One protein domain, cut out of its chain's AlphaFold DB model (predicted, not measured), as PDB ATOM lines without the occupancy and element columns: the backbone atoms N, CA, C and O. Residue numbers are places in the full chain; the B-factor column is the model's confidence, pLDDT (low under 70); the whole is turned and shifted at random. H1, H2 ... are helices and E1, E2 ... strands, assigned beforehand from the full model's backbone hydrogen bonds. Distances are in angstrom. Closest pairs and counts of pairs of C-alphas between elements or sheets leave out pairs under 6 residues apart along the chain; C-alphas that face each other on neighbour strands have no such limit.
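What this domain is: This is residues 93 to 188 of the 188 residues of an uncharacterized protein of Bdellovibrionaceae bacterium (UniProt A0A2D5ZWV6). One twisted sheet of eight strands zigzags across the domain like a fan whose edge strands, E1 and E8, point in quite different ways, and a short helix at the end of the chain, H1, sits by the E7 and E8 end. The sheet makes a single curved wall with E2 and E3, 10 residues each, as its longest strands, and H1, the one named helix, only grazes it with residues 180 to 183. The printed part has 96 residues, with E1 to E8 followed by H1 along the chain; the sheet's order is E1, E2, E3, E4, E5, E6, E7, E8, all antiparallel, and the class is mostly strand. The whole is only just loose, close to compact, with a radius of gyration of the C-alphas of 15.2 A, and spans 42 by 38 by 25 A.

Where its parts are: E1 is residues 94 to 98, 12.9 A long, and begins at C-alpha 94 (10.273, -1.557, 37.548). E2, residues 101 to 110, measures 27.6 A, and E3, residues 115 to 124, measures 29.5 A. E4, residues 133 to 140, is 22.6 A long. E5 is residues 146 to 150, 13.0 A, and E6 is residues 153 to 159, 17.9 A. E7, residues 166 to 171, is 16.2 A long, and E8, residues 174 to 179, is 16.6 A long. H1, residues 180 to 187, measures 10.7 A and ends at C-alpha 187 (-3.371, -22.846, 29.732).

How they stand to each other: The eight strands form a meander, each strand the antiparallel neighbour of the one before, and each successive pair is a hairpin. E1 and E2 run at 153 degrees, with N 94 and O 105 2.8 A apart. Across E2 and E3, at 163 degrees, N 106 and O 119 are 2.8 A apart. E3 and E4 have N 120 and O 136 at 2.7 A, and E4 and E5 have N 137 and O 149 at 2.8 A. E5 and E6 have N 148 and O 156 at 2.8 A, and E6 and E7 have N 168 and O 157 at 2.8 A. E7 and E8, at 159 degrees, have N 169 and O 176 at 2.9 A; these quoted pairs are within hydrogen-bond range. The edge strands E1 and E8 are apart. From edge to edge the strands' lines turn by 89 degrees. H1 is on the sheet but only grazes it, with its residues 180 to 183; the closest C-alphas of E7 and H1 are those of Lys 166 and Leu 180, 5.6 A apart. In H1 every O i to N i+4 pair is within hydrogen-bond range.

The domain as a whole: The C-alphas farthest apart are those of Ala 127 and Ser 163, 42.8 A. The printed part has no cut, and no link is long; those from E3 to E4 and from E6 to E7 are short, the others tight. The mean pLDDT of the printed part is 87.9, and residues 126 to 130 and residue 188 are under 70.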
ATOM      1  N   THR A  93      13.339   1.188  35.245       80.81
ATOM      2  CA  THR A  93      13.282  -0.225  35.621       80.81
ATOM      3  C   THR A  93      12.291  -0.402  36.768       80.81
ATOM      4  O   THR A  93      12.471   0.154  37.853       80.81
ATOM      5  N   TYR A  94      11.239  -1.175  36.530       84.19
ATOM      6  CA  TYR A  94      10.273  -1.557  37.548       84.19
ATOM      7  C   TYR A  94      10.742  -2.821  38.250       84.19
ATOM      8  O   TYR A  94      11.001  -3.829  37.596       84.19
ATOM      9  N   HIS A  95      10.812  -2.771  39.577       86.81
ATOM     10  CA  HIS A  95      11.130  -3.925  40.404       86.81
ATOM     11  C   HIS A  95       9.909  -4.322  41.224       86.81
ATOM     12  O   HIS A  95       9.357  -3.493  41.950       86.81
ATOM     13  N   PHE A  96       9.502  -5.582  41.136       88.25
ATOM     14  CA  PHE A  96       8.464  -6.137  41.998       88.25
ATOM     15  C   PHE A  96       8.783  -7.586  42.356       88.25
ATOM     16  O   PHE A  96       9.496  -8.273  41.628       88.25
ATOM     17  N   ASN A  97       8.277  -8.027  43.506       89.00
ATOM     18  CA  ASN A  97       8.476  -9.381  44.005       89.00
ATOM     19  C   ASN A  97       7.128 -10.091  44.091       89.00
ATOM     20  O   ASN A  97       6.194  -9.547  44.679       89.00
ATOM     21  N   GLU A  98       7.049 -11.303  43.555       88.44
ATOM     22  CA  GLU A  98       5.844 -12.134  43.560       88.44
ATOM     23  C   GLU A  98       6.261 -13.606  43.652       88.44
ATOM     24  O   GLU A  98       7.238 -14.011  43.025       88.44
ATOM     25  N   ASP A  99       5.591 -14.388  44.502       88.44
ATOM     26  CA  ASP A  99       5.831 -15.831  44.676       88.44
ATOM     27  C   ASP A  99       7.301 -16.242  44.890       88.44
ATOM     28  O   ASP A  99       7.774 -17.265  44.396       88.44
ATOM     29  N   GLY A 100       8.056 -15.433  45.639       87.56
ATOM     30  CA  GLY A 100       9.472 -15.704  45.911       87.56
ATOM     31  C   GLY A 100      10.404 -15.439  44.725       87.56
ATOM     32  O   GLY A 100      11.567 -15.836  44.768       87.56
ATOM     33  N   LYS A 101       9.930 -14.739  43.693       89.69
ATOM     34  CA  LYS A 101      10.717 -14.278  42.547       89.69
ATOM     35  C   LYS A 101      10.776 -12.760  42.523       89.69
ATOM     36  O   LYS A 101       9.833 -12.087  42.931       89.69
ATOM     37  N   SER A 102      11.893 -12.230  42.042       90.50
ATOM     38  CA  SER A 102      12.090 -10.810  41.769       90.50
ATOM     39  C   SER A 102      12.038 -10.585  40.267       90.50
ATOM     40  O   SER A 102      12.785 -11.206  39.511       90.50
ATOM     41  N   TYR A 103      11.206  -9.646  39.847       90.75
ATOM     42  CA  TYR A 103      11.038  -9.235  38.463       90.75
ATOM     43  C   TYR A 103      11.626  -7.839  38.294       90.75
ATOM     44  O   TYR A 103      11.286  -6.931  39.051       90.75
ATOM     45  N   ALA A 104      12.511  -7.665  37.317       91.19
ATOM     46  CA  ALA A 104      13.011  -6.364  36.890       91.19
ATOM     47  C   ALA A 104      12.603  -6.130  35.432       91.19
ATOM     48  O   ALA A 104      13.084  -6.823  34.537       91.19
ATOM     49  N   VAL A 105      11.707  -5.175  35.196       90.81
ATOM     50  CA  VAL A 105      11.173  -4.850  33.868       90.81
ATOM     51  C   VAL A 105      11.746  -3.516  33.414       90.81
ATOM     52  O   VAL A 105      11.502  -2.495  34.049       90.81
ATOM     53  N   THR A 106      12.489  -3.510  32.314       90.94
ATOM     54  CA  THR A 106      13.089  -2.308  31.726       90.94
ATOM     55  C   THR A 106      12.503  -2.074  30.344       90.94
ATOM     56  O   THR A 106      12.623  -2.935  29.473       90.94
ATOM     57  N   HIS A 107      11.922  -0.898  30.110       90.56
ATOM     58  CA  HIS A 107      11.493  -0.486  28.776       90.56
ATOM     59  C   HIS A 107      12.526   0.449  28.146       90.56
ATOM     60  O   HIS A 107      13.079   1.334  28.796       90.56
ATOM     61  N   SER A 108      12.800   0.250  26.863       90.19
ATOM     62  CA  SER A 108      13.755   1.036  26.090       90.19
ATOM     63  C   SER A 108      13.313   1.150  24.632       90.19
ATOM     64  O   SER A 108      12.404   0.452  24.179       90.19
ATOM     65  N   TYR A 109      13.966   2.045  23.897       90.94
ATOM     66  CA  TYR A 109      13.803   2.185  22.455       90.94
ATOM     67  C   TYR A 109      15.109   1.793  21.762       90.94
ATOM     68  O   TYR A 109      16.186   2.194  22.208       90.94
ATOM     69  N   VAL A 110      15.023   1.021  20.679       89.25
ATOM     70  CA  VAL A 110      16.186   0.539  19.924       89.25
ATOM     71  C   VAL A 110      16.187   1.136  18.520       89.25
ATOM     72  O   VAL A 110      15.176   1.125  17.821       89.25
ATOM     73  N   GLY A 111      17.358   1.619  18.099       89.31
ATOM     74  CA  GLY A 111      17.596   2.086  16.736       89.31
ATOM     75  C   GLY A 111      17.014   3.472  16.413       89.31
ATOM     76  O   GLY A 111      16.404   4.120  17.268       89.31
ATOM     77  N   PRO A 112      17.230   3.953  15.174       88.19
ATOM     78  CA  PRO A 112      16.752   5.260  14.717       88.19
ATOM     79  C   PRO A 112      15.221   5.342  14.656       88.19
ATOM     80  O   PRO A 112      14.657   6.405  14.907       88.19
ATOM     81  N   ASP A 113      14.558   4.212  14.404       91.25
ATOM     82  CA  ASP A 113      13.102   4.116  14.260       91.25
ATOM     83  C   ASP A 113      12.359   4.092  15.606       91.25
ATOM     84  O   ASP A 113      11.133   4.050  15.636       91.25
ATOM     85  N   LYS A 114      13.095   4.139  16.729       91.56
ATOM     86  CA  LYS A 114      12.552   4.061  18.094       91.56
ATOM     87  C   LYS A 114      11.616   2.859  18.279       91.56
ATOM     88  O   LYS A 114      10.519   2.998  18.817       91.56
ATOM     89  N   LEU A 115      12.064   1.674  17.864       91.31
ATOM     90  CA  LEU A 115      11.317   0.433  18.077       91.31
ATOM     91  C   LEU A 115      11.295   0.089  19.564       91.31
ATOM     92  O   LEU A 115      12.318   0.209  20.248       91.31
ATOM     93  N   ARG A 116      10.140  -0.328  20.081       90.75
ATOM     94  CA  ARG A 116       9.971  -0.620  21.506       90.75
ATOM     95  C   ARG A 116      10.671  -1.922  21.879       90.75
ATOM     96  O   ARG A 116      10.520  -2.950  21.220       90.75
ATOM     97  N   ARG A 117      11.390  -1.903  22.997       92.88
ATOM     98  CA  ARG A 117      12.008  -3.082  23.603       92.88
ATOM     99  C   ARG A 117      11.695  -3.131  25.088       92.88
ATOM    100  O   ARG A 117      11.879  -2.147  25.794       92.88
ATOM    101  N   THR A 118      11.265  -4.289  25.566       93.44
ATOM    102  CA  THR A 118      11.072  -4.559  26.993       93.44
ATOM    103  C   THR A 118      11.934  -5.742  27.398       93.44
ATOM    104  O   THR A 118      11.771  -6.828  26.852       93.44
ATOM    105  N   ASP A 119      12.838  -5.543  28.351       93.75
ATOM    106  CA  ASP A 119      13.633  -6.609  28.952       93.75
ATOM    107  C   ASP A 119      13.061  -6.925  30.343       93.75
ATOM    108  O   ASP A 119      12.950  -6.042  31.190       93.75
ATOM    109  N   ILE A 120      12.701  -8.180  30.580       93.38
ATOM    110  CA  ILE A 120      12.181  -8.703  31.841       93.38
ATOM    111  C   ILE A 120      13.225  -9.674  32.382       93.38
ATOM    112  O   ILE A 120      13.489 -10.713  31.778       93.38
ATOM    113  N   GLN A 121      13.833  -9.343  33.512       93.81
ATOM    114  CA  GLN A 121      14.734 -10.240  34.226       93.81
ATOM    115  C   GLN A 121      13.982 -10.847  35.400       93.81
ATOM    116  O   GLN A 121      13.450 -10.122  36.240       93.81
ATOM    117  N   VAL A 122      13.932 -12.171  35.437       93.50
ATOM    118  CA  VAL A 122      13.350 -12.942  36.529       93.50
ATOM    119  C   VAL A 122      14.495 -13.570  37.302       93.50
ATOM    120  O   VAL A 122      15.304 -14.299  36.729       93.50
ATOM    121  N   THR A 123      14.552 -13.266  38.589       92.06
ATOM    122  CA  THR A 123      15.587 -13.723  39.511       92.06
ATOM    123  C   THR A 123      14.900 -14.461  40.650       92.06
ATOM    124  O   THR A 123      14.051 -13.877  41.327       92.06
ATOM    125  N   ASP A 124      15.252 -15.722  40.889       89.81
ATOM    126  CA  ASP A 124      14.776 -16.416  42.090       89.81
ATOM    127  C   ASP A 124      15.305 -15.714  43.351       89.81
ATOM    128  O   ASP A 124      16.458 -15.269  43.398       89.81
ATOM    129  N   SER A 125      14.460 -15.581  44.379       77.06
ATOM    130  CA  SER A 125      14.862 -14.946  45.633       77.06
ATOM    131  C   SER A 125      16.064 -15.683  46.242       77.06
ATOM    132  O   SER A 125      16.077 -16.918  46.279       77.06
ATOM    133  N   PRO A 126      17.062 -14.963  46.790       67.06
ATOM    134  CA  PRO A 126      18.258 -15.572  47.377       67.06
ATOM    135  C   PRO A 126      17.964 -16.532  48.544       67.06
ATOM    136  O   PRO A 126      18.853 -17.259  48.978       67.06
ATOM    137  N   ALA A 127      16.729 -16.558  49.056       69.12
ATOM    138  CA  ALA A 127      16.295 -17.484  50.096       69.12
ATOM    139  C   ALA A 127      16.171 -18.952  49.633       69.12
ATOM    140  O   ALA A 127      16.205 -19.843  50.479       69.12
ATOM    141  N   THR A 128      16.023 -19.224  48.329       60.69
ATOM    142  CA  THR A 128      15.645 -20.558  47.810       60.69
ATOM    143  C   THR A 128      16.757 -21.345  47.108       60.69
ATOM    144  O   THR A 128      16.523 -22.497  46.750       60.69
ATOM    145  N   GLY A 129      17.969 -20.800  46.956       59.91
ATOM    146  CA  GLY A 129      19.103 -21.523  46.358       59.91
ATOM    147  C   GLY A 129      19.857 -20.721  45.288       59.91
ATOM    148  O   GLY A 129      19.855 -19.490  45.350       59.91
ATOM    149  N   PRO A 130      20.567 -21.383  44.347       59.78
ATOM    150  CA  PRO A 130      21.319 -20.694  43.301       59.78
ATOM    151  C   PRO A 130      20.389 -19.818  42.458       59.78
ATOM    152  O   PRO A 130      19.298 -20.228  42.075       59.78
ATOM    153  N   VAL A 131      20.839 -18.596  42.185       76.56
ATOM    154  CA  VAL A 131      20.069 -17.582  41.467       76.56
ATOM    155  C   VAL A 131      19.889 -18.012  40.011       76.56
ATOM    156  O   VAL A 131      20.813 -17.892  39.205       76.56
ATOM    157  N   HIS A 132      18.704 -18.512  39.665       74.69
ATOM    158  CA  HIS A 132      18.322 -18.693  38.272       74.69
ATOM    159  C   HIS A 132      17.890 -17.341  37.706       74.69
ATOM    160  O   HIS A 132      16.923 -16.740  38.173       74.69
ATOM    161  N   LEU A 133      18.645 -16.856  36.720       85.50
ATOM    162  CA  LEU A 133      18.324 -15.649  35.972       85.50
ATOM    163  C   LEU A 133      17.697 -16.063  34.640       85.50
ATOM    164  O   LEU A 133      18.374 -16.647  33.793       85.50
ATOM    165  N   VAL A 134      16.422 -15.744  34.446       93.25
ATOM    166  CA  VAL A 134      15.760 -15.859  33.143       93.25
ATOM    167  C   VAL A 134      15.571 -14.457  32.587       93.25
ATOM    168  O   VAL A 134      14.944 -13.613  33.224       93.25
ATOM    169  N   LYS A 135      16.109 -14.195  31.396       94.19
ATOM    170  CA  LYS A 135      15.931 -12.920  30.696       94.19
ATOM    171  C   LYS A 135      14.950 -13.105  29.547       94.19
ATOM    172  O   LYS A 135      15.283 -13.729  28.543       94.19
ATOM    173  N   ILE A 136      13.768 -12.522  29.668       95.94
ATOM    174  CA  ILE A 136      12.774 -12.463  28.598       95.94
ATOM    175  C   ILE A 136      12.889 -11.094  27.929       95.94
ATOM    176  O   ILE A 136      12.832 -10.067  28.591       95.94
ATOM    177  N   THR A 137      13.078 -11.054  26.617       96.12
ATOM    178  CA  THR A 137      13.129  -9.822  25.825       96.12
ATOM    179  C   THR A 137      11.946  -9.793  24.870       96.12
ATOM    180  O   THR A 137      11.775 -10.708  24.070       96.12
ATOM    181  N   LEU A 138      11.152  -8.732  24.925       95.19
ATOM    182  CA  LEU A 138      10.102  -8.416  23.965       95.19
ATOM    183  C   LEU A 138      10.629  -7.299  23.064       95.19
ATOM    184  O   LEU A 138      10.822  -6.179  23.535       95.19
ATOM    185  N   ALA A 139      10.899  -7.592  21.796       95.75
ATOM    186  CA  ALA A 139      11.473  -6.637  20.851       95.75
ATOM    187  C   ALA A 139      10.549  -6.430  19.649       95.75
ATOM    188  O   ALA A 139      10.306  -7.361  18.877       95.75
ATOM    189  N   GLU A 140      10.063  -5.203  19.482       94.19
ATOM    190  CA  GLU A 140       9.329  -4.776  18.296       94.19
ATOM    191  C   GLU A 140      10.251  -4.771  17.071       94.19
ATOM    192  O   GLU A 140      11.407  -4.348  17.141       94.19
ATOM    193  N   GLN A 141       9.739  -5.274  15.954       95.62
ATOM    194  CA  GLN A 141      10.407  -5.294  14.658       95.62
ATOM    195  C   GLN A 141       9.801  -4.239  13.719       95.62
ATOM    196  O   GLN A 141       8.636  -3.871  13.903       95.62
ATOM    197  N   PRO A 142      10.534  -3.782  12.685       93.94
ATOM    198  CA  PRO A 142      10.036  -2.796  11.719       93.94
ATOM    199  C   PRO A 142       8.704  -3.173  11.055       93.94
ATOM    200  O   PRO A 142       7.900  -2.307  10.727       93.94
ATOM    201  N   GLU A 143       8.443  -4.466  10.874       94.00
ATOM    202  CA  GLU A 143       7.198  -4.994  10.315       94.00
ATOM    203  C   GLU A 143       5.997  -4.982  11.285       94.00
ATOM    204  O   GLU A 143       4.929  -5.488  10.943       94.00
ATOM    205  N   GLY A 144       6.154  -4.444  12.500       90.25
ATOM    206  CA  GLY A 144       5.095  -4.375  13.515       90.25
ATOM    207  C   GLY A 144       4.854  -5.690  14.267       90.25
ATOM    208  O   GLY A 144       3.801  -5.873  14.879       90.25
ATOM    209  N   ARG A 145       5.812  -6.621  14.212       94.75
ATOM    210  CA  ARG A 145       5.802  -7.881  14.973       94.75
ATOM    211  C   ARG A 145       6.568  -7.717  16.277       94.75
ATOM    212  O   ARG A 145       7.500  -6.922  16.349       94.75
ATOM    213  N   ILE A 146       6.227  -8.508  17.288       95.56
ATOM    214  CA  ILE A 146       7.000  -8.579  18.533       95.56
ATOM    215  C   ILE A 146       7.698  -9.931  18.605       95.56
ATOM    216  O   ILE A 146       7.060 -10.981  18.643       95.56
ATOM    217  N   HIS A 147       9.024  -9.900  18.663       96.50
ATOM    218  CA  HIS A 147       9.844 -11.066  18.954       96.50
ATOM    219  C   HIS A 147       9.959 -11.255  20.463       96.50
ATOM    220  O   HIS A 147      10.345 -10.334  21.180       96.50
ATOM    221  N   VAL A 148       9.646 -12.460  20.933       95.81
ATOM    222  CA  VAL A 148       9.840 -12.899  22.315       95.81
ATOM    223  C   VAL A 148      11.085 -13.771  22.351       95.81
ATOM    224  O   VAL A 148      11.097 -14.874  21.797       95.81
ATOM    225  N   LEU A 149      12.139 -13.268  22.982       96.50
ATOM    226  CA  LEU A 149      13.393 -13.981  23.169       96.50
ATOM    227  C   LEU A 149      13.541 -14.388  24.631       96.50
ATOM    228  O   LEU A 149      13.298 -13.584  25.523       96.50
ATOM    229  N   GLU A 150      13.985 -15.609  24.879       95.75
ATOM    230  CA  GLU A 150      14.369 -16.093  26.200       95.75
ATOM    231  C   GLU A 150      15.869 -16.371  26.178       95.75
ATOM    232  O   GLU A 150      16.343 -17.162  25.364       95.75
ATOM    233  N   ASN A 151      16.625 -15.685  27.034       95.06
ATOM    234  CA  ASN A 151      18.088 -15.748  27.068       95.06
ATOM    235  C   ASN A 151      18.703 -15.534  25.669       95.06
ATOM    236  O   ASN A 151      19.554 -16.295  25.215       95.06
ATOM    237  N   ASP A 152      18.199 -14.507  24.975       94.75
ATOM    238  CA  ASP A 152      18.573 -14.107  23.612       94.75
ATOM    239  C   ASP A 152      18.264 -15.152  22.508       94.75
ATOM    240  O   ASP A 152      18.618 -14.951  21.347       94.75
ATOM    241  N   GLN A 153      17.534 -16.232  22.822       95.81
ATOM    242  CA  GLN A 153      17.005 -17.185  21.840       95.81
ATOM    243  C   GLN A 153      15.542 -16.891  21.519       95.81
ATOM    244  O   GLN A 153      14.717 -16.762  22.418       95.81
ATOM    245  N   LEU A 154      15.188 -16.828  20.236       95.75
ATOM    246  CA  LEU A 154      13.812 -16.583  19.807       95.75
ATOM    247  C   LEU A 154      12.897 -17.760  20.192       95.75
ATOM    248  O   LEU A 154      13.091 -18.877  19.718       95.75
ATOM    249  N   LYS A 155      11.889 -17.495  21.030       95.94
ATOM    250  CA  LYS A 155      10.905 -18.482  21.508       95.94
ATOM    251  C   LYS A 155       9.522 -18.275  20.924       95.94
ATOM    252  O   LYS A 155       8.798 -19.244  20.715       95.94
ATOM    253  N   ALA A 156       9.134 -17.030  20.673       95.69
ATOM    254  CA  ALA A 156       7.844 -16.748  20.069       95.69
ATOM    255  C   ALA A 156       7.854 -15.480  19.218       95.69
ATOM    256  O   ALA A 156       8.688 -14.593  19.391       95.69
ATOM    257  N   ILE A 157       6.894 -15.397  18.306       96.19
ATOM    258  CA  ILE A 157       6.609 -14.212  17.501       96.19
ATOM    259  C   ILE A 157       5.133 -13.885  17.696       96.19
ATOM    260  O   ILE A 157       4.276 -14.716  17.393       96.19
ATOM    261  N   ALA A 158       4.843 -12.694  18.208       94.50
ATOM    262  CA  ALA A 158       3.492 -12.156  18.249       94.50
ATOM    263  C   ALA A 158       3.260 -11.258  17.028       94.50
ATOM    264  O   ALA A 158       4.057 -10.366  16.729       94.50
ATOM    265  N   GLU A 159       2.163 -11.508  16.325       93.19
ATOM    266  CA  GLU A 159       1.750 -10.798  15.115       93.19
ATOM    267  C   GLU A 159       0.324 -10.260  15.293       93.19
ATOM    268  O   GLU A 159      -0.411 -10.692  16.188       93.19
ATOM    269  N   ASP A 160      -0.082  -9.342  14.413       86.75
ATOM    270  CA  ASP A 160      -1.471  -8.884  14.305       86.75
ATOM    271  C   ASP A 160      -2.028  -8.215  15.586       86.75
ATOM    272  O   ASP A 160      -3.226  -8.292  15.856       86.75
ATOM    273  N   ILE A 161      -1.182  -7.510  16.355       80.94
ATOM    274  CA  ILE A 161      -1.493  -6.931  17.687       80.94
ATOM    275  C   ILE A 161      -2.699  -5.977  17.673       80.94
ATOM    276  O   ILE A 161      -3.450  -5.913  18.643       80.94
ATOM    277  N   TYR A 162      -2.906  -5.247  16.575       79.44
ATOM    278  CA  TYR A 162      -4.041  -4.329  16.409       79.44
ATOM    279  C   TYR A 162      -5.328  -5.020  15.923       79.44
ATOM    280  O   TYR A 162      -6.343  -4.360  15.710       79.44
ATOM    281  N   SER A 163      -5.288  -6.336  15.714       87.88
ATOM    282  CA  SER A 163      -6.426  -7.160  15.300       87.88
ATOM    283  C   SER A 163      -6.519  -8.408  16.187       87.88
ATOM    284  O   SER A 163      -6.294  -8.296  17.386       87.88
ATOM    285  N   LEU A 164      -6.888  -9.581  15.656       88.12
ATOM    286  CA  LEU A 164      -6.895 -10.819  16.436       88.12
ATOM    287  C   LEU A 164      -5.443 -11.301  16.623       88.12
ATOM    288  O   LEU A 164      -4.876 -11.831  15.663       88.12
ATOM    289  N   PRO A 165      -4.843 -11.154  17.820       84.38
ATOM    290  CA  PRO A 165      -3.425 -11.413  18.002       84.38
ATOM    291  C   PRO A 165      -3.121 -12.897  17.800       84.38
ATOM    292  O   PRO A 165      -3.808 -13.785  18.326       84.38
ATOM    293  N   LYS A 166      -2.059 -13.158  17.043       90.50
ATOM    294  CA  LYS A 166      -1.546 -14.504  16.790       90.50
ATOM    295  C   LYS A 166      -0.193 -14.646  17.455       90.50
ATOM    296  O   LYS A 166       0.637 -13.746  17.369       90.50
ATOM    297  N   LEU A 167       0.034 -15.790  18.088       93.19
ATOM    298  CA  LEU A 167       1.322 -16.133  18.668       93.19
ATOM    299  C   LEU A 167       1.855 -17.377  17.961       93.19
ATOM    300  O   LEU A 167       1.204 -18.421  17.920       93.19
ATOM    301  N   THR A 168       3.049 -17.254  17.399       93.38
ATOM    302  CA  THR A 168       3.801 -18.371  16.832       93.38
ATOM    303  C   THR A 168       4.868 -18.784  17.822       93.38
ATOM    304  O   THR A 168       5.827 -18.045  18.025       93.38
ATOM    305  N   LEU A 169       4.703 -19.953  18.434       93.50
ATOM    306  CA  LEU A 169       5.705 -20.566  19.300       93.50
ATOM    307  C   LEU A 169       6.752 -21.282  18.439       93.50
ATOM    308  O   LEU A 169       6.406 -21.957  17.463       93.50
ATOM    309  N   ILE A 170       8.020 -21.123  18.803       92.25
ATOM    310  CA  ILE A 170       9.175 -21.702  18.121       92.25
ATOM    311  C   ILE A 170       9.868 -22.656  19.090       92.25
ATOM    312  O   ILE A 170      10.381 -22.240  20.129       92.25
ATOM    313  N   ASP A 171       9.883 -23.936  18.730       90.81
ATOM    314  CA  ASP A 171      10.562 -24.995  19.474       90.81
ATOM    315  C   ASP A 171      11.485 -25.764  18.520       90.81
ATOM    316  O   ASP A 171      11.052 -26.621  17.739       90.81
ATOM    317  N   GLY A 172      12.762 -25.371  18.503       88.81
ATOM    318  CA  GLY A 172      13.719 -25.804  17.484       88.81
ATOM    319  C   GLY A 172      13.253 -25.412  16.077       88.81
ATOM    320  O   GLY A 172      12.988 -24.241  15.810       88.81
ATOM    321  N   ASP A 173      13.111 -26.400  15.190       84.88
ATOM    322  CA  ASP A 173      12.629 -26.195  13.814       84.88
ATOM    323  C   ASP A 173      11.096 -26.168  13.699       84.88
ATOM    324  O   ASP A 173      10.543 -25.852  12.640       84.88
ATOM    325  N   LYS A 174      10.374 -26.510  14.774       87.50
ATOM    326  CA  LYS A 174       8.912 -26.562  14.754       87.50
ATOM    327  C   LYS A 174       8.337 -25.181  15.040       87.50
ATOM    328  O   LYS A 174       8.676 -24.539  16.032       87.50
ATOM    329  N   ARG A 175       7.412 -24.751  14.181       91.12
ATOM    330  CA  ARG A 175       6.618 -23.532  14.358       91.12
ATOM    331  C   ARG A 175       5.165 -23.915  14.586       91.12
ATOM    332  O   ARG A 175       4.574 -24.591  13.747       91.12
ATOM    333  N   ASN A 176       4.605 -23.494  15.714       89.88
ATOM    334  CA  ASN A 176       3.201 -23.712  16.041       89.88
ATOM    335  C   ASN A 176       2.513 -22.359  16.226       89.88
ATOM    336  O   ASN A 176       2.750 -21.666  17.215       89.88
ATOM    337  N   THR A 177       1.697 -21.970  15.251       89.50
ATOM    338  CA  THR A 177       0.950 -20.711  15.274       89.50
ATOM    339  C   THR A 177      -0.458 -20.961  15.776       89.50
ATOM    340  O   THR A 177      -1.208 -21.731  15.176       89.50
ATOM    341  N   LYS A 178      -0.838 -20.269  16.850       88.00
ATOM    342  CA  LYS A 178      -2.192 -20.306  17.406       88.00
ATOM    343  C   LYS A 178      -2.702 -18.892  17.658       88.00
ATOM    344  O   LYS A 178      -1.930 -17.963  17.902       88.00
ATOM    345  N   ALA A 179      -4.018 -18.720  17.594       81.81
ATOM    346  CA  ALA A 179      -4.638 -17.473  18.028       81.81
ATOM    347  C   ALA A 179      -4.548 -17.371  19.558       81.81
ATOM    348  O   ALA A 179      -4.737 -18.372  20.253       81.81
ATOM    349  N   LEU A 180      -4.303 -16.173  20.098       76.12
ATOM    350  CA  LEU A 180      -4.134 -15.986  21.544       76.12
ATOM    351  C   LEU A 180      -5.300 -16.545  22.389       76.12
ATOM    352  O   LEU A 180      -5.020 -17.199  23.393       76.12
ATOM    353  N   PRO A 181      -6.587 -16.406  21.994       78.81
ATOM    354  CA  PRO A 181      -7.691 -16.996  22.755       78.81
ATOM    355  C   PRO A 181      -7.607 -18.523  22.891       78.81
ATOM    356  O   PRO A 181      -8.021 -19.064  23.910       78.81
ATOM    357  N   GLN A 182      -7.053 -19.219  21.892       76.69
ATOM    358  CA  GLN A 182      -6.874 -20.675  21.941       76.69
ATOM    359  C   GLN A 182      -5.774 -21.062  22.931       76.69
ATOM    360  O   GLN A 182      -5.943 -22.008  23.688       76.69
ATOM    361  N   LEU A 183      -4.678 -20.300  22.972       76.00
ATOM    362  CA  LEU A 183      -3.584 -20.533  23.919       76.00
ATOM    363  C   LEU A 183      -4.016 -20.299  25.366       76.00
ATOM    364  O   LEU A 183      -3.662 -21.076  26.245       76.00
ATOM    365  N   VAL A 184      -4.810 -19.255  25.612       76.62
ATOM    366  CA  VAL A 184      -5.363 -18.979  26.946       76.62
ATOM    367  C   VAL A 184      -6.321 -20.092  27.381       76.62
ATOM    368  O   VAL A 184      -6.318 -20.469  28.547       76.62
ATOM    369  N   ALA A 185      -7.114 -20.642  26.459       81.19
ATOM    370  CA  ALA A 185      -8.000 -21.766  26.754       81.19
ATOM    371  C   ALA A 185      -7.245 -23.077  27.044       81.19
ATOM    372  O   ALA A 185      -7.758 -23.904  27.782       81.19
ATOM    373  N   GLU A 186      -6.051 -23.274  26.477       83.12
ATOM    374  CA  GLU A 186      -5.204 -24.449  26.741       83.12
ATOM    375  C   GLU A 186      -4.389 -24.334  28.040       83.12
ATOM    376  O   GLU A 186      -3.939 -25.348  28.569       83.12
ATOM    377  N   ALA A 187      -4.157 -23.111  28.526       75.56
ATOM    378  CA  ALA A 187      -3.371 -22.846  29.732       75.56
ATOM    379  C   ALA A 187      -4.187 -22.904  31.039       75.56
ATOM    380  O   ALA A 187      -3.582 -22.944  32.111       75.56
ATOM    381  N   ASN A 188      -5.522 -22.880  30.951       69.44
ATOM    382  CA  ASN A 188      -6.455 -22.989  32.081       69.44
ATOM    383  C   ASN A 188      -7.075 -24.386  32.146       69.44
ATOM    384  O   ASN A 188      -7.309 -24.863  33.278       69.44
TER     385      ASN A 188